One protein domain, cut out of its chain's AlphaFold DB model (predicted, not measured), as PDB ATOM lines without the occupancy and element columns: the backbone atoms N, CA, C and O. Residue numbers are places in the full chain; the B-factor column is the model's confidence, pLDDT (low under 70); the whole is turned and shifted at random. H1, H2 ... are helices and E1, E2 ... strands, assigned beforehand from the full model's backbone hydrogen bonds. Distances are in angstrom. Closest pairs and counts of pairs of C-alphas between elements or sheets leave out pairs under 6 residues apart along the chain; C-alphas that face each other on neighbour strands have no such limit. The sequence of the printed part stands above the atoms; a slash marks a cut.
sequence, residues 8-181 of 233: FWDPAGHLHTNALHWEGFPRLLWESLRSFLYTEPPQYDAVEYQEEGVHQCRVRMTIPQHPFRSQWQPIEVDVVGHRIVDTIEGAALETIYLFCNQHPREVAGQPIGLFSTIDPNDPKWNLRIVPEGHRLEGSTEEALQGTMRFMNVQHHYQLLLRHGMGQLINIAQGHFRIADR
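What this domain is: This is residues 8 to 181 of the 233 residues of an uncharacterized protein of Panicum hallii (UniProt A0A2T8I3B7). A twisted four-stranded sheet has helix H2 lying slantwise over one face, and the very long helix H5 crosses H2 on the side away from the sheet, its last residues 176 to 181 sticking out. H1 packs beside H2, while the short H3 and H4 lie toward the other end of H5. The printed part has 174 residues, in the order E1 H1 E2 E3 E4 H2 H3 H4 H5; the class is mixed, helices and strands, and the sheet, E1 E2 E3 E4, is antiparallel. It is only just compact, close to loose, with a radius of gyration of the C-alphas of 18.6 A, and elongated, spanning 69 by 36 by 26 A.

How they stand to each other: Edge strand E1, residues 14 to 17, is antiparallel to E2, residues 43 to 51, with N 15 and O 46 2.7 A apart. E2, E3, residues 54 to 63, and E4, residues 75 to 81, form a meander, each strand the antiparallel neighbour of the one before, in two hairpins; N 47 and O 58 are 2.9 A apart, N 59 and O 79 2.8 A. H2, residues 84 to 102, is on the sheet in two layers, over E3 and E4, at a height over the sheet of 7.5 A; its line is slantwise to E4 at 35 degrees on the local plane. H1, residues 25 to 35, only grazes the sheet and touches residues 88 to 96 of H2, closest at the C-alphas of Pro 26 and Ala 92, 5.2 A; they run the same way at a tilt of 36 degrees, only just steep. H5, residues 140 to 181, touches H2 at a steep tilt of 49 degrees, opposite ways, closest at the C-alphas of Asp 86 and Leu 160, 6.4 A. H3, residues 111 to 115, touches H5, closest at the C-alphas of Pro 111 and Ala 143, 5.7 A. H4, residues 123 to 128, touches no helix. In H2 and H5 every O i to N i+4 pair is within hydrogen-bond range; H1 has 6 of 7, H4 1 of 2, and H3 0 of 1 with 2 of 2 O i to N i+3 pairs.

Where its parts are: E1 begins at C-alpha 14 (167.917, 165.344, 130.170) and is 9.7 A long; H1 is 15.6 A, E2 24.9 A, E3 29.5 A, E4 19.4 A and H2 26.2 A. H3 is 7.4 A and H4 9.4 A. H5, 61.7 A, ends at C-alpha 181 (147.705, 178.197, 158.640).

The domain as a whole: The C-alphas farthest apart, of Gly 133 and Arg 181, are 68.7 A apart. The printed part has no cut; the links E3 to E4 and H4 to H5 are long. Mean pLDDT of the printed part is 84.5, and residues 109, 115 to 140 and 142 are under 70.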
ATOM      1  N   PHE A   8     176.509 164.037 130.264       91.81
ATOM      2  CA  PHE A   8     176.178 165.339 129.691       91.81
ATOM      3  C   PHE A   8     174.689 165.640 129.819       91.81
ATOM      4  O   PHE A   8     173.866 164.734 129.906       91.81
ATOM      5  N   TRP A   9     174.363 166.929 129.822       93.69
ATOM      6  CA  TRP A   9     172.988 167.410 129.755       93.69
ATOM      7  C   TRP A   9     172.665 167.817 128.325       93.69
ATOM      8  O   TRP A   9     173.476 168.486 127.677       93.69
ATOM      9  N   ASP A  10     171.500 167.421 127.831       94.19
ATOM     10  CA  ASP A  10     171.009 167.879 126.539       94.19
ATOM     11  C   ASP A  10     170.226 169.208 126.655       94.19
ATOM     12  O   ASP A  10     169.893 169.654 127.759       94.19
ATOM     13  N   PRO A  11     169.921 169.882 125.528       93.56
ATOM     14  CA  PRO A  11     169.143 171.121 125.545       93.56
ATOM     15  C   PRO A  11     167.703 170.970 126.055       93.56
ATOM     16  O   PRO A  11     167.074 171.979 126.369       93.56
ATOM     17  N   ALA A  12     167.167 169.746 126.105       91.75
ATOM     18  CA  ALA A  12     165.844 169.450 126.647       91.75
ATOM     19  C   ALA A  12     165.866 169.268 128.176       91.75
ATOM     20  O   ALA A  12     164.805 169.167 128.788       91.75
ATOM     21  N   GLY A  13     167.050 169.275 128.798       92.81
ATOM     22  CA  GLY A  13     167.216 169.118 130.239       92.81
ATOM     23  C   GLY A  13     167.311 167.663 130.692       92.81
ATOM     24  O   GLY A  13     167.097 167.398 131.870       92.81
ATOM     25  N   HIS A  14     167.636 166.728 129.797       95.56
ATOM     26  CA  HIS A  14     167.917 165.344 130.170       95.56
ATOM     27  C   HIS A  14     169.407 165.148 130.453       95.56
ATOM     28  O   HIS A  14     170.268 165.582 129.685       95.56
ATOM     29  N   LEU A  15     169.709 164.466 131.553       95.62
ATOM     30  CA  LEU A  15     171.020 163.937 131.883       95.62
ATOM     31  C   LEU A  15     171.195 162.570 131.225       95.62
ATOM     32  O   LEU A  15     170.530 161.604 131.593       95.62
ATOM     33  N   HIS A  16     172.175 162.478 130.338       95.38
ATOM     34  CA  HIS A  16     172.619 161.233 129.726       95.38
ATOM     35  C   HIS A  16     173.869 160.742 130.449       95.38
ATOM     36  O   HIS A  16     174.812 161.512 130.643       95.38
ATOM     37  N   THR A  17     173.879 159.483 130.891       94.94
ATOM     38  CA  THR A  17     175.011 158.881 131.611       94.94
ATOM     39  C   THR A  17     175.050 157.363 131.484       94.94
ATOM     40  O   THR A  17     174.027 156.712 131.338       94.94
ATOM     41  N   ASN A  18     176.238 156.768 131.597       93.06
ATOM     42  CA  ASN A  18     176.394 155.321 131.808       93.06
ATOM     43  C   ASN A  18     176.569 154.955 133.297       93.06
ATOM     44  O   ASN A  18     176.732 153.787 133.631       93.06
ATOM     45  N   ALA A  19     176.601 155.961 134.182       92.69
ATOM     46  CA  ALA A  19     176.742 155.836 135.634       92.69
ATOM     47  C   ALA A  19     177.953 155.002 136.121       92.69
ATOM     48  O   ALA A  19     178.002 154.572 137.268       92.69
ATOM     49  N   LEU A  20     178.992 154.826 135.291       92.94
ATOM     50  CA  LEU A  20     180.181 154.025 135.642       92.94
ATOM     51  C   LEU A  20     181.258 154.795 136.426       92.94
ATOM     52  O   LEU A  20     182.308 154.238 136.770       92.94
ATOM     53  N   HIS A  21     181.031 156.087 136.662       87.94
ATOM     54  CA  HIS A  21     182.004 157.001 137.256       87.94
ATOM     55  C   HIS A  21     182.017 156.981 138.792       87.94
ATOM     56  O   HIS A  21     182.954 157.516 139.384       87.94
ATOM     57  N   TRP A  22     181.052 156.317 139.434       87.00
ATOM     58  CA  TRP A  22     181.059 156.025 140.869       87.00
ATOM     59  C   TRP A  22     180.865 154.523 141.134       87.00
ATOM     60  O   TRP A  22     180.591 153.739 140.223       87.00
ATOM     61  N   GLU A  23     181.083 154.112 142.383       89.12
ATOM     62  CA  GLU A  23     180.820 152.744 142.837       89.12
ATOM     63  C   GLU A  23     179.351 152.625 143.259       89.12
ATOM     64  O   GLU A  23     178.895 153.412 144.085       89.12
ATOM     65  N   GLY A  24     178.623 151.656 142.705       92.31
ATOM     66  CA  GLY A  24     177.189 151.491 142.941       92.31
ATOM     67  C   GLY A  24     176.601 150.326 142.146       92.31
ATOM     68  O   GLY A  24     177.333 149.578 141.482       92.31
ATOM     69  N   PHE A  25     175.278 150.185 142.171       93.81
ATOM     70  CA  PHE A  25     174.559 149.185 141.386       93.81
ATOM     71  C   PHE A  25     174.792 149.302 139.878       93.81
ATOM     72  O   PHE A  25     174.967 148.250 139.260       93.81
ATOM     73  N   PRO A  26     174.894 150.500 139.263       95.06
ATOM     74  CA  PRO A  26     175.209 150.610 137.839       95.06
ATOM     75  C   PRO A  26     176.522 149.920 137.453       95.06
ATOM     76  O   PRO A  26     176.609 149.242 136.428       95.06
ATOM     77  N   ARG A  27     177.548 150.035 138.307       92.75
ATOM     78  CA  ARG A  27     178.838 149.378 138.076       92.75
ATOM     79  C   ARG A  27     178.743 147.866 138.265       92.75
ATOM     80  O   ARG A  27     179.240 147.141 137.406       92.75
ATOM     81  N   LEU A  28     178.088 147.394 139.328       90.44
ATOM     82  CA  LEU A  28     177.881 145.956 139.557       90.44
ATOM     83  C   LEU A  28     177.086 145.308 138.414       90.44
ATOM     84  O   LEU A  28     177.431 144.218 137.952       90.44
ATOM     85  N   LEU A  29     176.057 146.002 137.924       92.62
ATOM     86  CA  LEU A  29     175.282 145.592 136.761       92.62
ATOM     87  C   LEU A  29     176.186 145.478 135.532       92.62
ATOM     88  O   LEU A  29     176.216 144.429 134.898       92.62
ATOM     89  N   TRP A  30     176.970 146.511 135.217       94.19
ATOM     90  CA  TRP A  30     177.855 146.478 134.053       94.19
ATOM     91  C   TRP A  30     178.923 145.383 134.136       94.19
ATOM     92  O   TRP A  30     179.162 144.667 133.166       94.19
ATOM     93  N   GLU A  31     179.558 145.216 135.294       90.62
ATOM     94  CA  GLU A  31     180.534 144.148 135.525       90.62
ATOM     95  C   GLU A  31     179.939 142.768 135.263       90.62
ATOM     96  O   GLU A  31     180.575 141.948 134.601       90.62
ATOM     97  N   SER A  32     178.701 142.561 135.702       88.38
ATOM     98  CA  SER A  32     177.963 141.328 135.462       88.38
ATOM     99  C   SER A  32     177.596 141.167 133.989       88.38
ATOM    100  O   SER A  32     177.867 140.132 133.403       88.38
ATOM    101  N   LEU A  33     177.055 142.193 133.329       92.06
ATOM    102  CA  LEU A  33     176.706 142.120 131.904       92.06
ATOM    103  C   LEU A  33     177.924 141.792 131.025       92.06
ATOM    104  O   LEU A  33     177.801 141.053 130.047       92.06
ATOM    105  N   ARG A  34     179.122 142.262 131.393       91.56
ATOM    106  CA  ARG A  34     180.358 141.892 130.688       91.56
ATOM    107  C   ARG A  34     180.673 140.400 130.769       91.56
ATOM    108  O   ARG A  34     181.183 139.865 129.787       91.56
ATOM    109  N   SER A  35     180.372 139.716 131.878       88.25
ATOM    110  CA  SER A  35     180.564 138.257 131.954       88.25
ATOM    111  C   SER A  35     179.607 137.506 131.022       88.25
ATOM    112  O   SER A  35     179.953 136.444 130.511       88.25
ATOM    113  N   PHE A  36     178.461 138.111 130.695       89.31
ATOM    114  CA  PHE A  36     177.519 137.623 129.685       89.31
ATOM    115  C   PHE A  36     177.805 138.127 128.264       89.31
ATOM    116  O   PHE A  36     176.980 137.914 127.388       89.31
ATOM    117  N   LEU A  37     178.975 138.724 127.995       91.88
ATOM    118  CA  LEU A  37     179.410 139.178 126.662       91.88
ATOM    119  C   LEU A  37     178.646 140.385 126.089       91.88
ATOM    120  O   LEU A  37     178.678 140.613 124.874       91.88
ATOM    121  N   TYR A  38     178.010 141.201 126.932       92.94
ATOM    122  CA  TYR A  38     177.566 142.526 126.497       92.94
ATOM    123  C   TYR A  38     178.772 143.418 126.182       92.94
ATOM    124  O   TYR A  38     179.744 143.480 126.938       92.94
ATOM    125  N   THR A  39     178.696 144.126 125.058       92.06
ATOM    126  CA  THR A  39     179.763 145.006 124.562       92.06
ATOM    127  C   THR A  39     179.559 146.469 124.935       92.06
ATOM    128  O   THR A  39     180.518 147.237 124.933       92.06
ATOM    129  N   GLU A  40     178.331 146.851 125.276       91.62
ATOM    130  CA  GLU A  40     177.939 148.226 125.576       91.62
ATOM    131  C   GLU A  40     177.327 148.318 126.978       91.62
ATOM    132  O   GLU A  40     176.535 147.444 127.349       91.62
ATOM    133  N   PRO A  41     177.687 149.346 127.771       93.88
ATOM    134  CA  PRO A  41     177.149 149.510 129.110       93.88
ATOM    135  C   PRO A  41     175.692 149.979 129.084       93.88
ATOM    136  O   PRO A  41     175.272 150.604 128.103       93.88
ATOM    137  N   PRO A  42     174.941 149.757 130.178       95.25
ATOM    138  CA  PRO A  42     173.623 150.350 130.341       95.25
ATOM    139  C   PRO A  42     173.675 151.873 130.169       95.25
ATOM    140  O   PRO A  42     174.616 152.523 130.636       95.25
ATOM    141  N   GLN A  43     172.670 152.430 129.497       95.69
ATOM    142  CA  GLN A  43     172.505 153.876 129.345       95.69
ATOM    143  C   GLN A  43     171.364 154.359 130.229       95.69
ATOM    144  O   GLN A  43     170.308 153.729 130.283       95.69
ATOM    145  N   TYR A  44     171.583 155.485 130.893       96.38
ATOM    146  CA  TYR A  44     170.626 156.161 131.752       96.38
ATOM    147  C   TYR A  44     170.312 157.526 131.146       96.38
ATOM    148  O   TYR A  44     171.218 158.315 130.876       96.38
ATOM    149  N   ASP A  45     169.025 157.785 130.979       96.81
ATOM    150  CA  ASP A  45     168.440 159.070 130.623       96.81
ATOM    151  C   ASP A  45     167.617 159.531 131.827       96.81
ATOM    152  O   ASP A  45     166.726 158.812 132.284       96.81
ATOM    153  N   ALA A  46     167.963 160.675 132.406       97.00
ATOM    154  CA  ALA A  46     167.326 161.176 133.613       97.00
ATOM    155  C   ALA A  46     166.840 162.609 133.430       97.00
ATOM    156  O   ALA A  46     167.563 163.449 132.910       97.00
ATOM    157  N   VAL A  47     165.644 162.917 133.916       96.56
ATOM    158  CA  VAL A  47     165.073 164.267 133.853       96.56
ATOM    159  C   VAL A  47     164.488 164.649 135.201       96.56
ATOM    160  O   VAL A  47     163.831 163.835 135.852       96.56
ATOM    161  N   GLU A  48     164.730 165.887 135.629       95.50
ATOM    162  CA  GLU A  48     164.091 166.476 136.806       95.50
ATOM    163  C   GLU A  48     162.862 167.278 136.388       95.50
ATOM    164  O   GLU A  48     162.873 168.007 135.397       95.50
ATOM    165  N   TYR A  49     161.793 167.157 137.164       94.00
ATOM    166  CA  TYR A  49     160.567 167.918 136.973       94.00
ATOM    167  C   TYR A  49     159.918 168.210 138.323       94.00
ATOM    168  O   TYR A  49     160.283 167.653 139.359       94.00
ATOM    169  N   GLN A  50     158.963 169.131 138.323       91.81
ATOM    170  CA  GLN A  50     158.181 169.450 139.505       91.81
ATOM    171  C   GLN A  50     156.738 169.018 139.272       91.81
ATOM    172  O   GLN A  50     156.114 169.434 138.299       91.81
ATOM    173  N   GLU A  51     156.213 168.198 140.173       87.25
ATOM    174  CA  GLU A  51     154.838 167.708 140.137       87.25
ATOM    175  C   GLU A  51     154.180 168.010 141.482       87.25
ATOM    176  O   GLU A  51     154.735 167.709 142.536       87.25
ATOM    177  N   GLU A  52     153.041 168.708 141.446       83.81
ATOM    178  CA  GLU A  52     152.300 169.150 142.640       83.81
ATOM    179  C   GLU A  52     153.157 169.903 143.681       83.81
ATOM    180  O   GLU A  52     152.929 169.847 144.887       83.81
ATOM    181  N   GLY A  53     154.168 170.638 143.210       81.69
ATOM    182  CA  GLY A  53     155.088 171.386 144.067       81.69
ATOM    183  C   GLY A  53     156.264 170.566 144.613       81.69
ATOM    184  O   GLY A  53     157.174 171.158 145.190       81.69
ATOM    185  N   VAL A  54     156.307 169.254 144.374       84.56
ATOM    186  CA  VAL A  54     157.387 168.357 144.799       84.56
ATOM    187  C   VAL A  54     158.371 168.148 143.650       84.56
ATOM    188  O   VAL A  54     157.981 167.799 142.537       84.56
ATOM    189  N   HIS A  55     159.663 168.350 143.916       88.88
ATOM    190  CA  HIS A  55     160.709 167.988 142.964       88.88
ATOM    191  C   HIS A  55     160.812 166.465 142.854       88.88
ATOM    192  O   HIS A  55     160.957 165.749 143.853       88.88
ATOM    193  N   GLN A  56     160.723 165.987 141.623       92.38
ATOM    194  CA  GLN A  56     160.858 164.595 141.248       92.38
ATOM    195  C   GLN A  56     161.887 164.467 140.128       92.38
ATOM    196  O   GLN A  56     162.270 165.432 139.466       92.38
ATOM    197  N   CYS A  57     162.326 163.243 139.908       94.69
ATOM    198  CA  CYS A  57     163.126 162.864 138.771       94.69
ATOM    199  C   CYS A  57     162.617 161.542 138.213       94.69
ATOM    200  O   CYS A  57     162.160 160.671 138.957       94.69
ATOM    201  N   ARG A  58     162.725 161.388 136.901       96.88
ATOM    202  CA  ARG A  58     162.434 160.147 136.193       96.88
ATOM    203  C   ARG A  58     163.708 159.685 135.523       96.88
ATOM    204  O   ARG A  58     164.361 160.480 134.855       96.88
ATOM    205  N   VAL A  59     164.056 158.424 135.726       98.00
ATOM    206  CA  VAL A  59     165.232 157.791 135.135       98.00
ATOM    207  C   VAL A  59     164.762 156.639 134.273       98.00
ATOM    208  O   VAL A  59     164.180 155.675 134.771       98.00
ATOM    209  N   ARG A  60     165.053 156.726 132.979       97.75
ATOM    210  CA  ARG A  60     164.949 155.615 132.047       97.75
ATOM    211  C   ARG A  60     166.313 154.963 131.910       97.75
ATOM    212  O   ARG A  60     167.281 155.608 131.517       97.75
ATOM    213  N   MET A  61     166.384 153.676 132.205       97.00
ATOM    214  CA  MET A  61     167.581 152.878 132.002       97.00
ATOM    215  C   MET A  61     167.353 151.871 130.883       97.00
ATOM    216  O   MET A  61     166.307 151.230 130.827       97.00
ATOM    217  N   THR A  62     168.346 151.708 130.015       96.75
ATOM    218  CA  THR A  62     168.291 150.785 128.882       96.75
ATOM    219  C   THR A  62     169.519 149.878 128.854       96.75
ATOM    220  O   THR A  62     170.657 150.336 128.978       96.75
ATOM    221  N   ILE A  63     169.287 148.576 128.695       94.69
ATOM    222  CA  ILE A  63     170.295 147.599 128.283       94.69
ATOM    223  C   ILE A  63     170.041 147.301 126.805       94.69
ATOM    224  O   ILE A  63     168.938 146.860 126.467       94.69
ATOM    225  N   PRO A  64     171.032 147.514 125.924       90.69
ATOM    226  CA  PRO A  64     170.855 147.291 124.496       90.69
ATOM    227  C   PRO A  64     170.624 145.809 124.173       90.69
ATOM    228  O   PRO A  64     170.895 144.915 124.976       90.69
ATOM    229  N   GLN A  65     170.143 145.544 122.957       92.81
ATOM    230  CA  GLN A  65     169.998 144.187 122.427       92.81
ATOM    231  C   GLN A  65     171.312 143.406 122.569       92.81
ATOM    232  O   GLN A  65     172.379 143.885 122.183       92.81
ATOM    233  N   HIS A  66     171.237 142.172 123.070       92.56
ATOM    234  CA  HIS A  66     172.431 141.350 123.227       92.56
ATOM    235  C   HIS A  66     173.070 141.044 121.853       92.56
ATOM    236  O   HIS A  66     172.387 140.486 120.983       92.56
ATOM    237  N   PRO A  67     174.384 141.292 121.661       89.94
ATOM    238  CA  PRO A  67     175.043 141.239 120.348       89.94
ATOM    239  C   PRO A  67     175.015 139.851 119.694       89.94
ATOM    240  O   PRO A  67     174.913 139.731 118.477       89.94
ATOM    241  N   PHE A  68     175.073 138.788 120.503       90.12
ATOM    242  CA  PHE A  68     175.110 137.396 120.025       90.12
ATOM    243  C   PHE A  68     173.833 136.583 120.298       90.12
ATOM    244  O   PHE A  68     173.790 135.395 119.988       90.12
ATOM    245  N   ARG A  69     172.807 137.176 120.923       87.69
ATOM    246  CA  ARG A  69     171.617 136.448 121.403       87.69
ATOM    247  C   ARG A  69     170.362 137.253 121.094       87.69
ATOM    248  O   ARG A  69     169.875 137.989 121.940       87.69
ATOM    249  N   SER A  70     169.804 137.075 119.899       87.69
ATOM    250  CA  SER A  70     168.565 137.754 119.477       87.69
ATOM    251  C   SER A  70     167.352 137.436 120.362       87.69
ATOM    252  O   SER A  70     166.415 138.222 120.442       87.69
ATOM    253  N   GLN A  71     167.370 136.294 121.053       87.44
ATOM    254  CA  GLN A  71     166.321 135.909 121.998       87.44
ATOM    255  C   GLN A  71     166.351 136.721 123.309       87.44
ATOM    256  O   GLN A  71     165.356 136.742 124.027       87.44
ATOM    257  N   TRP A  72     167.470 137.380 123.633       90.88
ATOM    258  CA  TRP A  72     167.590 138.244 124.811       90.88
ATOM    259  C   TRP A  72     167.141 139.646 124.429       90.88
ATOM    260  O   TRP A  72     167.909 140.392 123.826       90.88
ATOM    261  N   GLN A  73     165.880 139.961 124.712       89.19
ATOM    262  CA  GLN A  73     165.304 141.260 124.377       89.19
ATOM    263  C   GLN A  73     166.030 142.394 125.122       89.19
ATOM    264  O   GLN A  73     166.564 142.155 126.210       89.19
ATOM    265  N   PRO A  74     166.046 143.622 124.572       92.75
ATOM    266  CA  PRO A  74     166.510 144.792 125.303       92.75
ATOM    267  C   PRO A  74     165.712 144.947 126.599       92.75
ATOM    268  O   PRO A  74     164.512 144.659 126.634       92.75
ATOM    269  N   ILE A  75     166.375 145.397 127.662       94.06
ATOM    270  CA  ILE A  75     165.714 145.665 128.940       94.06
ATOM    271  C   ILE A  75     165.597 147.171 129.088       94.06
ATOM    272  O   ILE A  75     166.604 147.874 129.061       94.06
ATOM    273  N   GLU A  76     164.373 147.648 129.272       96.25
ATOM    274  CA  GLU A  76     164.089 149.045 129.568       96.25
ATOM    275  C   GLU A  76     163.365 149.128 130.907       96.25
ATOM    276  O   GLU A  76     162.398 148.402 131.147       96.25
ATOM    277  N   VAL A  77     163.850 150.003 131.783       96.25
ATOM    278  CA  VAL A  77     163.257 150.270 133.094       96.25
ATOM    279  C   VAL A  77     163.026 151.763 133.220       96.25
ATOM    280  O   VAL A  77     163.847 152.565 132.776       96.25
ATOM    281  N   ASP A  78     161.902 152.133 133.821       96.75
ATOM    282  CA  ASP A  78     161.504 153.516 134.025       96.75
ATOM    283  C   ASP A  78     161.128 153.712 135.495       96.75
ATOM    284  O   ASP A  78     160.150 153.136 135.974       96.75
ATOM    285  N   VAL A  79     161.949 154.476 136.216       96.31
ATOM    286  CA  VAL A  79     161.825 154.663 137.664       96.31
ATOM    287  C   VAL A  79     161.642 156.136 137.978       96.31
ATOM    288  O   VAL A  79     162.409 156.988 137.527       96.31
ATOM    289  N   VAL A  80     160.653 156.431 138.817       94.81
ATOM    290  CA  VAL A  80     160.444 157.761 139.391       94.81
ATOM    291  C   VAL A  80     161.033 157.797 140.798       94.81
ATOM    292  O   VAL A  80     160.841 156.883 141.598       94.81
ATOM    293  N   GLY A  81     161.747 158.870 141.118       92.06
ATOM    294  CA  GLY A  81     162.176 159.173 142.478       92.06
ATOM    295  C   GLY A  81     162.395 160.666 142.671       92.06
ATOM    296  O   GLY A  81     161.828 161.476 141.948       92.06
ATOM    297  N   HIS A  82     163.210 161.048 143.651       88.81
ATOM    298  CA  HIS A  82     163.357 162.457 144.051       88.81
ATOM    299  C   HIS A  82     164.749 163.040 143.825       88.81
ATOM    300  O   HIS A  82     164.918 164.256 143.845       88.81
ATOM    301  N   ARG A  83     165.754 162.186 143.639       90.69
ATOM    302  CA  ARG A  83     167.135 162.581 143.371       90.69
ATOM    303  C   ARG A  83     167.670 161.655 142.301       90.69
ATOM    304  O   ARG A  83     167.660 160.444 142.505       90.69
ATOM    305  N   ILE A  84     168.196 162.223 141.214       92.88
ATOM    306  CA  ILE A  84     168.660 161.439 140.063       92.88
ATOM    307  C   ILE A  84     169.619 160.320 140.487       92.88
ATOM    308  O   ILE A  84     169.468 159.188 140.047       92.88
ATOM    309  N   VAL A  85     170.585 160.616 141.364       91.88
ATOM    310  CA  VAL A  85     171.586 159.633 141.814       91.88
ATOM    311  C   VAL A  85     170.926 158.428 142.489       91.88
ATOM    312  O   VAL A  85     171.213 157.292 142.127       91.88
ATOM    313  N   ASP A  86     170.006 158.672 143.423       92.69
ATOM    314  CA  ASP A  86     169.323 157.610 144.165       92.69
ATOM    315  C   ASP A  86     168.422 156.793 143.218       92.69
ATOM    316  O   ASP A  86     168.348 155.568 143.312       92.69
ATOM    317  N   THR A  87     167.777 157.457 142.256       94.81
ATOM    318  CA  THR A  87     166.908 156.812 141.267       94.81
ATOM    319  C   THR A  87     167.693 156.011 140.223       94.81
ATOM    320  O   THR A  87     167.227 154.956 139.805       94.81
ATOM    321  N   ILE A  88     168.906 156.435 139.848       95.81
ATOM    322  CA  ILE A  88     169.829 155.653 139.005       95.81
ATOM    323  C   ILE A  88     170.237 154.356 139.711       95.81
ATOM    324  O   ILE A  88     170.202 153.290 139.093       95.81
ATOM    325  N   GLU A  89     170.598 154.430 140.996       94.94
ATOM    326  CA  GLU A  89     170.907 153.245 141.809       94.94
ATOM    327  C   GLU A  89     169.709 152.287 141.863       94.94
ATOM    328  O   GLU A  89     169.861 151.084 141.636       94.94
ATOM    329  N   GLY A  90     168.507 152.830 142.083       93.81
ATOM    330  CA  GLY A  90     167.257 152.073 142.073       93.81
ATOM    331  C   GLY A  90     166.969 151.397 140.730       93.81
ATOM    332  O   GLY A  90     166.697 150.198 140.705       93.81
ATOM    333  N   ALA A  91     167.103 152.120 139.615       96.56
ATOM    334  CA  ALA A  91     166.889 151.584 138.269       96.56
ATOM    335  C   ALA A  91     167.887 150.469 137.918       96.56
ATOM    336  O   ALA A  91     167.521 149.452 137.320       96.56
ATOM    337  N   ALA A  92     169.149 150.620 138.330       95.50
ATOM    338  CA  ALA A  92     170.162 149.584 138.163       95.50
ATOM    339  C   ALA A  92     169.828 148.326 138.978       95.50
ATOM    340  O   ALA A  92     169.898 147.218 138.447       95.50
ATOM    341  N   LEU A  93     169.433 148.491 140.244       92.50
ATOM    342  CA  LEU A  93     169.040 147.385 141.115       92.50
ATOM    343  C   LEU A  93     167.799 146.651 140.587       92.50
ATOM    344  O   LEU A  93     167.793 145.423 140.511       92.50
ATOM    345  N   GLU A  94     166.773 147.391 140.165       92.62
ATOM    346  CA  GLU A  94     165.581 146.825 139.530       92.62
ATOM    347  C   GLU A  94     165.946 146.025 138.279       92.62
ATOM    348  O   GLU A  94     165.467 144.907 138.080       92.62
ATOM    349  N   THR A  95     166.887 146.531 137.486       94.12
ATOM    350  CA  THR A  95     167.342 145.809 136.304       94.12
ATOM    351  C   THR A  95     168.145 144.557 136.636       94.12
ATOM    352  O   THR A  95     167.979 143.545 135.958       94.12
ATOM    353  N   ILE A  96     168.969 144.568 137.689       91.06
ATOM    354  CA  ILE A  96     169.627 143.348 138.182       91.06
ATOM    355  C   ILE A  96     168.567 142.281 138.497       91.06
ATOM    356  O   ILE A  96     168.707 141.134 138.071       91.06
ATOM    357  N   TYR A  97     167.473 142.653 139.175       87.62
ATOM    358  CA  TYR A  97     166.377 141.723 139.455       87.62
ATOM    359  C   TYR A  97     165.695 141.213 138.183       87.62
ATOM    360  O   TYR A  97     165.479 140.006 138.046       87.62
ATOM    361  N   LEU A  98     165.375 142.103 137.240       90.00
ATOM    362  CA  LEU A  98     164.739 141.731 135.975       90.00
ATOM    363  C   LEU A  98     165.622 140.792 135.152       90.00
ATOM    364  O   LEU A  98     165.149 139.740 134.724       90.00
ATOM    365  N   PHE A  99     166.903 141.120 134.998       89.75
ATOM    366  CA  PHE A  99     167.875 140.304 134.274       89.75
ATOM    367  C   PHE A  99     167.980 138.897 134.877       89.75
ATOM    368  O   PHE A  99     167.848 137.892 134.175       89.75
ATOM    369  N   CYS A 100     168.121 138.811 136.201       85.62
ATOM    370  CA  CYS A 100     168.187 137.538 136.910       85.62
ATOM    371  C   CYS A 100     166.894 136.713 136.794       85.62
ATOM    372  O   CYS A 100     166.946 135.483 136.776       85.62
ATOM    373  N   ASN A 101     165.733 137.364 136.702       83.94
ATOM    374  CA  ASN A 101     164.449 136.692 136.512       83.94
ATOM    375  C   ASN A 101     164.218 136.228 135.066       83.94
ATOM    376  O   ASN A 101     163.558 135.208 134.864       83.94
ATOM    377  N   GLN A 102     164.757 136.945 134.077       85.94
ATOM    378  CA  GLN A 102     164.678 136.579 132.660       85.94
ATOM    379  C   GLN A 102     165.647 135.446 132.289       85.94
ATOM    380  O   GLN A 102     165.325 134.628 131.425       85.94
ATOM    381  N   HIS A 103     166.799 135.359 132.960       85.31
ATOM    382  CA  HIS A 103     167.868 134.402 132.638       85.31
ATOM    383  C   HIS A 103     168.284 133.533 133.838       85.31
ATOM    384  O   HIS A 103     169.465 133.471 134.184       85.31
ATOM    385  N   PRO A 104     167.342 132.834 134.506       81.56
ATOM    386  CA  PRO A 104     167.604 132.161 135.778       81.56
ATOM    387  C   PRO A 104     168.629 131.025 135.675       81.56
ATOM    388  O   PRO A 104     169.274 130.706 136.669       81.56
ATOM    389  N   ARG A 105     168.776 130.395 134.499       81.38
ATOM    390  CA  ARG A 105     169.743 129.306 134.286       81.38
ATOM    391  C   ARG A 105     171.146 129.841 134.049       81.38
ATOM    392  O   ARG A 105     172.107 129.231 134.488       81.38
ATOM    393  N   GLU A 106     171.252 130.965 133.357       83.69
ATOM    394  CA  GLU A 106     172.518 131.593 133.002       83.69
ATOM    395  C   GLU A 106     173.125 132.349 134.182       83.69
ATOM    396  O   GLU A 106     174.342 132.369 134.327       83.69
ATOM    397  N   VAL A 107     172.296 132.925 135.057       81.62
ATOM    398  CA  VAL A 107     172.779 133.567 136.291       81.62
ATOM    399  C   VAL A 107     173.032 132.574 137.430       81.62
ATOM    400  O   VAL A 107     173.565 132.963 138.469       81.62
ATOM    401  N   ALA A 108     172.648 131.303 137.275       75.81
ATOM    402  CA  ALA A 108     172.890 130.285 138.292       75.81
ATOM    403  C   ALA A 108     174.401 130.066 138.476       75.81
ATOM    404  O   ALA A 108     175.127 129.828 137.515       75.81
ATOM    405  N   GLY A 109     174.882 130.158 139.717       68.75
ATOM    406  CA  GLY A 109     176.312 130.036 140.027       68.75
ATOM    407  C   GLY A 109     177.165 131.258 139.658       68.75
ATOM    408  O   GLY A 109     178.374 131.221 139.876       68.75
ATOM    409  N   GLN A 110     176.557 132.337 139.156       74.19
ATOM    410  CA  GLN A 110     177.219 133.614 138.889       74.19
ATOM    411  C   GLN A 110     176.998 134.590 140.058       74.19
ATOM    412  O   GLN A 110     175.909 134.589 140.642       74.19
ATOM    413  N   PRO A 111     177.962 135.477 140.384       72.62
ATOM    414  CA  PRO A 111     177.807 136.451 141.468       72.62
ATOM    415  C   PRO A 111     176.524 137.290 141.369       72.62
ATOM    416  O   PRO A 111     175.864 137.498 142.381       72.62
ATOM    417  N   ILE A 112     176.105 137.690 140.158       79.50
ATOM    418  CA  ILE A 112     174.866 138.464 139.954       79.50
ATOM    419  C   ILE A 112     173.597 137.703 140.368       79.50
ATOM    420  O   ILE A 112     172.632 138.303 140.839       79.50
ATOM    421  N   GLY A 113     173.597 136.373 140.242       73.38
ATOM    422  CA  GLY A 113     172.460 135.530 140.608       73.38
ATOM    423  C   GLY A 113     172.211 135.484 142.117       73.38
ATOM    424  O   GLY A 113     171.073 135.265 142.533       73.38
ATOM    425  N   LEU A 114     173.241 135.754 142.929       70.94
ATOM    426  CA  LEU A 114     173.153 135.810 144.394       70.94
ATOM    427  C   LEU A 114     172.389 137.041 144.894       70.94
ATOM    428  O   LEU A 114     171.938 137.069 146.035       70.94
ATOM    429  N   PHE A 115     172.242 138.052 144.045       66.12
ATOM    430  CA  PHE A 115     171.649 139.335 144.403       66.12
ATOM    431  C   PHE A 115     170.130 139.354 144.276       66.12
ATOM    432  O   PHE A 115     169.506 140.327 144.672       66.12
ATOM    433  N   SER A 116     169.527 138.308 143.712       58.34
ATOM    434  CA  SER A 116     168.165 138.362 143.193       58.34
ATOM    435  C   SER A 116     167.108 137.794 144.142       58.34
ATOM    436  O   SER A 116     166.631 136.692 143.883       58.34
ATOM    437  N   THR A 117     166.630 138.561 145.129       57.91
ATOM    438  CA  THR A 117     165.259 138.373 145.651       57.91
ATOM    439  C   THR A 117     164.596 139.680 146.098       57.91
ATOM    440  O   THR A 117     165.149 140.456 146.871       57.91
ATOM    441  N   ILE A 118     163.359 139.885 145.628       53.44
ATOM    442  CA  ILE A 118     162.384 140.821 146.220       53.44
ATOM    443  C   ILE A 118     161.580 140.106 147.327       53.44
ATOM    444  O   ILE A 118     161.122 140.747 148.268       53.44
ATOM    445  N   ASP A 119     161.455 138.773 147.249       59.88
ATOM    446  CA  ASP A 119     160.763 137.932 148.230       59.88
ATOM    447  C   ASP A 119     161.702 136.827 148.758       59.88
ATOM    448  O   ASP A 119     162.122 135.962 147.981       59.88
ATOM    449  N   PRO A 120     162.035 136.815 150.063       58.91
ATOM    450  CA  PRO A 120     162.847 135.761 150.673       58.91
ATOM    451  C   PRO A 120     162.191 134.368 150.632       58.91
ATOM    452  O   PRO A 120     162.873 133.381 150.899       58.91
ATOM    453  N   ASN A 121     160.901 134.267 150.295       60.50
ATOM    454  CA  ASN A 121     160.162 133.007 150.194       60.50
ATOM    455  C   ASN A 121     159.966 132.515 148.749       60.50
ATOM    456  O   ASN A 121     159.263 131.521 148.557       60.50
ATOM    457  N   ASP A 122     160.551 133.167 147.734       65.19
ATOM    458  CA  ASP A 122     160.389 132.731 146.342       65.19
ATOM    459  C   ASP A 122     160.985 131.318 146.150       65.19
ATOM    460  O   ASP A 122     162.202 131.141 146.255       65.19
ATOM    461  N   PRO A 123     160.180 130.289 145.814       58.84
ATOM    462  CA  PRO A 123     160.681 128.932 145.602       58.84
ATOM    463  C   PRO A 123     161.681 128.828 144.438       58.84
ATOM    464  O   PRO A 123     162.454 127.868 144.384       58.84
ATOM    465  N   LYS A 124     161.736 129.817 143.530       57.94
ATOM    466  CA  LYS A 124     162.766 129.915 142.481       57.94
ATOM    467  C   LYS A 124     164.153 130.235 143.037       57.94
ATOM    468  O   LYS A 124     165.131 130.024 142.323       57.94
ATOM    469  N   TRP A 125     164.261 130.704 144.281       58.03
ATOM    470  CA  TRP A 125     165.535 130.858 144.986       58.03
ATOM    471  C   TRP A 125     166.237 129.510 145.160       58.03
ATOM    472  O   TRP A 125     167.396 129.356 144.781       58.03
ATOM    473  N   ASN A 126     165.495 128.495 145.613       51.84
ATOM    474  CA  ASN A 126     166.025 127.147 145.822       51.84
ATOM    475  C   ASN A 126     166.476 126.471 144.516       51.84
ATOM    476  O   ASN A 126     167.311 125.577 144.556       51.84
ATOM    477  N   LEU A 127     165.960 126.911 143.360       52.00
ATOM    478  CA  LEU A 127     166.378 126.426 142.038       52.00
ATOM    479  C   LEU A 127     167.649 127.112 141.507       52.00
ATOM    480  O   LEU A 127     168.256 126.604 140.568       52.00
ATOM    481  N   ARG A 128     168.045 128.261 142.080       54.47
ATOM    482  CA  ARG A 128     169.314 128.957 141.782       54.47
ATOM    483  C   ARG A 128     170.457 128.485 142.678       54.47
ATOM    484  O   ARG A 128     171.620 128.757 142.376       54.47
ATOM    485  N   ILE A 129     170.133 127.757 143.750       52.38
ATOM    486  CA  ILE A 129     171.095 126.939 144.481       52.38
ATOM    487  C   ILE A 129     171.532 125.835 143.521       52.38
ATOM    488  O   ILE A 129     170.762 124.952 143.152       52.38
ATOM    489  N   VAL A 130     172.773 125.958 143.068       50.03
ATOM    490  CA  VAL A 130     173.526 124.955 142.319       50.03
ATOM    491  C   VAL A 130     173.151 123.529 142.776       50.03
ATOM    492  O   VAL A 130     173.350 123.211 143.950       50.03
ATOM    493  N   PRO A 131     172.669 122.634 141.886       48.50
ATOM    494  CA  PRO A 131     172.739 121.200 142.142       48.50
ATOM    495  C   PRO A 131     174.213 120.853 142.358       48.50
ATOM    496  O   PRO A 131     175.029 121.259 141.531       48.50
ATOM    497  N   GLU A 132     174.549 120.108 143.415       49.91
ATOM    498  CA  GLU A 132     175.905 119.814 143.940       49.91
ATOM    499  C   GLU A 132     177.007 119.433 142.917       49.91
ATOM    500  O   GLU A 132     178.183 119.384 143.268       49.91
ATOM    501  N   GLY A 133     176.670 119.211 141.643       47.44
ATOM    502  CA  GLY A 133     177.600 118.998 140.531       47.44
ATOM    503  C   GLY A 133     178.107 120.241 139.773       47.44
ATOM    504  O   GLY A 133     179.058 120.091 139.010       47.44
ATOM    505  N   HIS A 134     177.542 121.447 139.946       46.78
ATOM    506  CA  HIS A 134     177.974 122.654 139.203       46.78
ATOM    507  C   HIS A 134     178.722 123.633 140.111       46.78
ATOM    508  O   HIS A 134     178.155 124.613 140.576       46.78
ATOM    509  N   ARG A 135     180.006 123.367 140.390       51.28
ATOM    510  CA  ARG A 135     180.893 124.314 141.099       51.28
ATOM    511  C   ARG A 135     180.653 125.735 140.571       51.28
ATOM    512  O   ARG A 135     180.641 125.900 139.354       51.28
ATOM    513  N   LEU A 136     180.462 126.702 141.483       53.44
ATOM    514  CA  LEU A 136     180.477 128.142 141.183       53.44
ATOM    515  C   LEU A 136     181.500 128.395 140.074       53.44
ATOM    516  O   LEU A 136     182.639 127.928 140.173       53.44
ATOM    517  N   GLU A 137     181.081 129.058 139.005       50.59
ATOM    518  CA  GLU A 137     181.965 129.382 137.892       50.59
ATOM    519  C   GLU A 137     182.875 130.533 138.367       50.59
ATOM    520  O   GLU A 137     182.585 131.706 138.165       50.59
ATOM    521  N   GLY A 138     183.904 130.186 139.149       57.69
ATOM    522  CA  GLY A 138     184.789 131.116 139.857       57.69
ATOM    523  C   GLY A 138     185.393 130.514 141.134       57.69
ATOM    524  O   GLY A 138     184.933 129.491 141.651       57.69
ATOM    525  N   SER A 139     186.448 131.137 141.662       65.38
ATOM    526  CA  SER A 139     186.970 130.783 142.991       65.38
ATOM    527  C   SER A 139     185.927 131.121 144.065       65.38
ATOM    528  O   SER A 139     185.234 132.134 143.968       65.38
ATOM    529  N   THR A 140     185.837 130.334 145.142       66.62
ATOM    530  CA  THR A 140     185.018 130.680 146.324       66.62
ATOM    531  C   THR A 140     185.341 132.074 146.871       66.62
ATOM    532  O   THR A 140     184.479 132.732 147.446       66.62
ATOM    533  N   GLU A 141     186.569 132.543 146.655       72.62
ATOM    534  CA  GLU A 141     187.033 133.883 147.011       72.62
ATOM    535  C   GLU A 141     186.396 134.994 146.158       72.62
ATOM    536  O   GLU A 141     185.987 136.020 146.699       72.62
ATOM    537  N   GLU A 142     186.223 134.778 144.851       69.19
ATOM    538  CA  GLU A 142     185.611 135.750 143.931       69.19
ATOM    539  C   GLU A 142     184.115 135.927 144.227       69.19
ATOM    540  O   GLU A 142     183.608 137.049 144.268       69.19
ATOM    541  N   ALA A 143     183.415 134.829 144.532       70.50
ATOM    542  CA  ALA A 143     182.016 134.868 144.953       70.50
ATOM    543  C   ALA A 143     181.836 135.610 146.292       70.50
ATOM    544  O   ALA A 143     180.921 136.428 146.444       70.50
ATOM    545  N   LEU A 144     182.739 135.377 147.255       75.88
ATOM    546  CA  LEU A 144     182.737 136.066 148.547       75.88
ATOM    547  C   LEU A 144     183.005 137.570 148.371       75.88
ATOM    548  O   LEU A 144     182.312 138.402 148.959       75.88
ATOM    549  N   GLN A 145     183.972 137.928 147.525       80.06
ATOM    550  CA  GLN A 145     184.301 139.318 147.223       80.06
ATOM    551  C   GLN A 145     183.145 140.046 146.525       80.06
ATOM    552  O   GLN A 145     182.811 141.168 146.918       80.06
ATOM    553  N   GLY A 146     182.503 139.408 145.540       77.19
ATOM    554  CA  GLY A 146     181.312 139.941 144.875       77.19
ATOM    555  C   GLY A 146     180.158 140.169 145.852       77.19
ATOM    556  O   GLY A 146     179.547 141.236 145.851       77.19
ATOM    557  N   THR A 147     179.934 139.219 146.766       77.94
ATOM    558  CA  THR A 147     178.916 139.341 147.822       77.94
ATOM    559  C   THR A 147     179.207 140.513 148.760       77.94
ATOM    560  O   THR A 147     178.317 141.319 149.025       77.94
ATOM    561  N   MET A 148     180.450 140.670 149.232       82.75
ATOM    562  CA  MET A 148     180.821 141.803 150.089       82.75
ATOM    563  C   MET A 148     180.635 143.147 149.377       82.75
ATOM    564  O   MET A 148     180.104 144.085 149.972       82.75
ATOM    565  N   ARG A 149     181.033 143.245 148.101       85.50
ATOM    566  CA  ARG A 149     180.832 144.458 147.291       85.50
ATOM    567  C   ARG A 149     179.353 144.801 147.159       85.50
ATOM    568  O   ARG A 149     178.980 145.939 147.429       85.50
ATOM    569  N   PHE A 150     178.512 143.824 146.829       84.19
ATOM    570  CA  PHE A 150     177.069 144.031 146.748       84.19
ATOM    571  C   PHE A 150     176.463 144.462 148.080       84.19
ATOM    572  O   PHE A 150     175.712 145.428 148.115       84.19
ATOM    573  N   MET A 151     176.825 143.809 149.187       86.00
ATOM    574  CA  MET A 151     176.334 144.185 150.516       86.00
ATOM    575  C   MET A 151     176.729 145.617 150.896       86.00
ATOM    576  O   MET A 151     175.917 146.347 151.462       86.00
ATOM    577  N   ASN A 152     177.942 146.050 150.543       88.31
ATOM    578  CA  ASN A 152     178.388 147.424 150.769       88.31
ATOM    579  C   ASN A 152     177.596 148.432 149.925       88.31
ATOM    580  O   ASN A 152     177.164 149.460 150.450       88.31
ATOM    581  N   VAL A 153     177.370 148.131 148.642       89.31
ATOM    582  CA  VAL A 153     176.555 148.968 147.747       89.31
ATOM    583  C   VAL A 153     175.106 149.031 148.234       89.31
ATOM    584  O   VAL A 153     174.549 150.119 148.354       89.31
ATOM    585  N   GLN A 154     174.521 147.899 148.625       87.06
ATOM    586  CA  GLN A 154     173.176 147.820 149.196       87.06
ATOM    587  C   GLN A 154     173.060 148.643 150.484       87.06
ATOM    588  O   GLN A 154     172.090 149.377 150.664       87.06
ATOM    589  N   HIS A 155     174.052 148.568 151.373       87.62
ATOM    590  CA  HIS A 155     174.079 149.392 152.579       87.62
ATOM    591  C   HIS A 155     174.143 150.889 152.246       87.62
ATOM    592  O   HIS A 155     173.397 151.684 152.819       87.62
ATOM    593  N   HIS A 156     174.996 151.279 151.295       89.25
ATOM    594  CA  HIS A 156     175.096 152.666 150.846       89.25
ATOM    595  C   HIS A 156     173.775 153.167 150.249       89.25
ATOM    596  O   HIS A 156     173.288 154.231 150.629       89.25
ATOM    597  N   TYR A 157     173.142 152.364 149.396       90.12
ATOM    598  CA  TYR A 157     171.838 152.668 148.818       90.12
ATOM    599  C   TYR A 157     170.752 152.847 149.890       90.12
ATOM    600  O   TYR A 157     169.981 153.804 149.848       90.12
ATOM    601  N   GLN A 158     170.737 152.007 150.930       89.56
ATOM    602  CA  GLN A 158     169.822 152.180 152.064       89.56
ATOM    603  C   GLN A 158     170.039 153.504 152.813       89.56
ATOM    604  O   GLN A 158     169.070 154.106 153.284       89.56
ATOM    605  N   LEU A 159     171.284 153.973 152.943       90.94
ATOM    606  CA  LEU A 159     171.579 155.278 153.544       90.94
ATOM    607  C   LEU A 159     171.075 156.429 152.666       90.94
ATOM    608  O   LEU A 159     170.479 157.368 153.197       90.94
ATOM    609  N   LEU A 160     171.255 156.333 151.345       88.69
ATOM    610  CA  LEU A 160     170.733 157.307 150.383       88.69
ATOM    611  C   LEU A 160     169.204 157.406 150.466       88.69
ATOM    612  O   LEU A 160     168.673 158.497 150.678       88.69
ATOM    613  N   LEU A 161     168.503 156.268 150.436       87.62
ATOM    614  CA  LEU A 161     167.044 156.223 150.576       87.62
ATOM    615  C   LEU A 161     166.563 156.819 151.904       87.62
ATOM    616  O   LEU A 161     165.597 157.581 151.929       87.62
ATOM    617  N   ARG A 162     167.241 156.518 153.020       89.31
ATOM    618  CA  ARG A 162     166.911 157.113 154.328       89.31
ATOM    619  C   ARG A 162     167.079 158.629 154.321       89.31
ATOM    620  O   ARG A 162     166.245 159.327 154.894       89.31
ATOM    621  N   HIS A 163     168.135 159.134 153.689       87.38
ATOM    622  CA  HIS A 163     168.361 160.571 153.579       87.38
ATOM    623  C   HIS A 163     167.280 161.244 152.726       87.38
ATOM    624  O   HIS A 163     166.681 162.224 153.175       87.38
ATOM    625  N   GLY A 164     166.975 160.681 151.553       85.31
ATOM    626  CA  GLY A 164     165.898 161.159 150.683       85.31
ATOM    627  C   GLY A 164     164.545 161.170 151.397       85.31
ATOM    628  O   GLY A 164     163.846 162.181 151.392       85.31
ATOM    629  N   MET A 165     164.216 160.103 152.128       88.06
ATOM    630  CA  MET A 165     162.983 160.028 152.914       88.06
ATOM    631  C   MET A 165     162.918 161.101 154.012       88.06
ATOM    632  O   MET A 165     161.865 161.699 154.225       88.06
ATOM    633  N   GLY A 166     164.040 161.409 154.669       88.31
ATOM    634  CA  GLY A 166     164.115 162.514 155.628       88.31
ATOM    635  C   GLY A 166     163.810 163.877 154.995       88.31
ATOM    636  O   GLY A 166     163.086 164.681 155.581       88.31
ATOM    637  N   GLN A 167     164.311 164.130 153.783       85.19
ATOM    638  CA  GLN A 167     164.017 165.362 153.043       85.19
ATOM    639  C   GLN A 167     162.531 165.459 152.672       85.19
ATOM    640  O   GLN A 167     161.918 166.505 152.888       85.19
ATOM    641  N   LEU A 168     161.930 164.365 152.198       86.75
ATOM    642  CA  LEU A 168     160.507 164.326 151.844       86.75
ATOM    643  C   LEU A 168     159.596 164.550 153.044       86.75
ATOM    644  O   LEU A 168     158.633 165.307 152.944       86.75
ATOM    645  N   ILE A 169     159.922 163.956 154.194       90.06
ATOM    646  CA  ILE A 169     159.184 164.187 155.440       90.06
ATOM    647  C   ILE A 169     159.221 165.674 155.808       90.06
ATOM    648  O   ILE A 169     158.186 166.245 156.149       90.06
ATOM    649  N   ASN A 170     160.385 166.323 155.700       88.44
ATOM    650  CA  ASN A 170     160.516 167.748 156.003       88.44
ATOM    651  C   ASN A 170     159.692 168.624 155.048       88.44
ATOM    652  O   ASN A 170     159.020 169.552 155.502       88.44
ATOM    653  N   ILE A 171     159.712 168.318 153.746       87.88
ATOM    654  CA  ILE A 171     158.904 169.015 152.735       87.88
ATOM    655  C   ILE A 171     157.416 168.844 153.059       87.88
ATOM    656  O   ILE A 171     156.713 169.839 153.241       87.88
ATOM    657  N   ALA A 172     156.947 167.606 153.235       89.25
ATOM    658  CA  ALA A 172     155.551 167.302 153.545       89.25
ATOM    659  C   ALA A 172     155.067 168.012 154.821       89.25
ATOM    660  O   ALA A 172     153.992 168.612 154.834       89.25
ATOM    661  N   GLN A 173     155.882 168.024 155.881       92.00
ATOM    662  CA  GLN A 173     155.578 168.765 157.108       92.00
ATOM    663  C   GLN A 173     155.505 170.281 156.877       92.00
ATOM    664  O   GLN A 173     154.663 170.953 157.475       92.00
ATOM    665  N   GLY A 174     156.369 170.831 156.021       90.44
ATOM    666  CA  GLY A 174     156.330 172.235 155.621       90.44
ATOM    667  C   GLY A 174     155.020 172.596 154.922       90.44
ATOM    668  O   GLY A 174     154.337 173.528 155.350       90.44
ATOM    669  N   HIS A 175     154.629 171.817 153.910       90.19
ATOM    670  CA  HIS A 175     153.356 172.000 153.205       90.19
ATOM    671  C   HIS A 175     152.158 171.876 154.150       90.19
ATOM    672  O   HIS A 175     151.268 172.724 154.117       90.19
ATOM    673  N   PHE A 176     152.167 170.886 155.047       91.75
ATOM    674  CA  PHE A 176     151.106 170.705 156.035       91.75
ATOM    675  C   PHE A 176     150.938 171.933 156.941       91.75
ATOM    676  O   PHE A 176     149.826 172.423 157.110       91.75
ATOM    677  N   ARG A 177     152.035 172.493 157.472       94.31
ATOM    678  CA  ARG A 177     151.985 173.708 158.312       94.31
ATOM    679  C   ARG A 177     151.433 174.920 157.562       94.31
ATOM    680  O   ARG A 177     150.741 175.746 158.152       94.31
ATOM    681  N   ILE A 178     151.765 175.056 156.278       94.12
ATOM    682  CA  ILE A 178     151.253 176.148 155.443       94.12
ATOM    683  C   ILE A 178     149.748 175.983 155.230       94.12
ATOM    684  O   ILE A 178     149.004 176.942 155.436       94.12
ATOM    685  N   ALA A 179     149.302 174.778 154.873       94.25
ATOM    686  CA  ALA A 179     147.890 174.475 154.675       94.25
ATOM    687  C   ALA A 179     147.075 174.699 155.961       94.25
ATOM    688  O   ALA A 179     146.045 175.361 155.925       94.25
ATOM    689  N   ASP A 180     147.576 174.244 157.111       96.31
ATOM    690  CA  ASP A 180     146.936 174.436 158.420       96.31
ATOM    691  C   ASP A 180     146.766 175.926 158.775       96.31
ATOM    692  O   ASP A 180     145.695 176.380 159.201       96.31
ATOM    693  N   ARG A 181     147.789 176.740 158.483       96.38
ATOM    694  CA  ARG A 181     147.705 178.197 158.640       96.38
ATOM    695  C   ARG A 181     146.663 178.815 157.706       96.38
ATOM    696  O   ARG A 181     145.930 179.706 158.134       96.38
TER     697      ARG A 181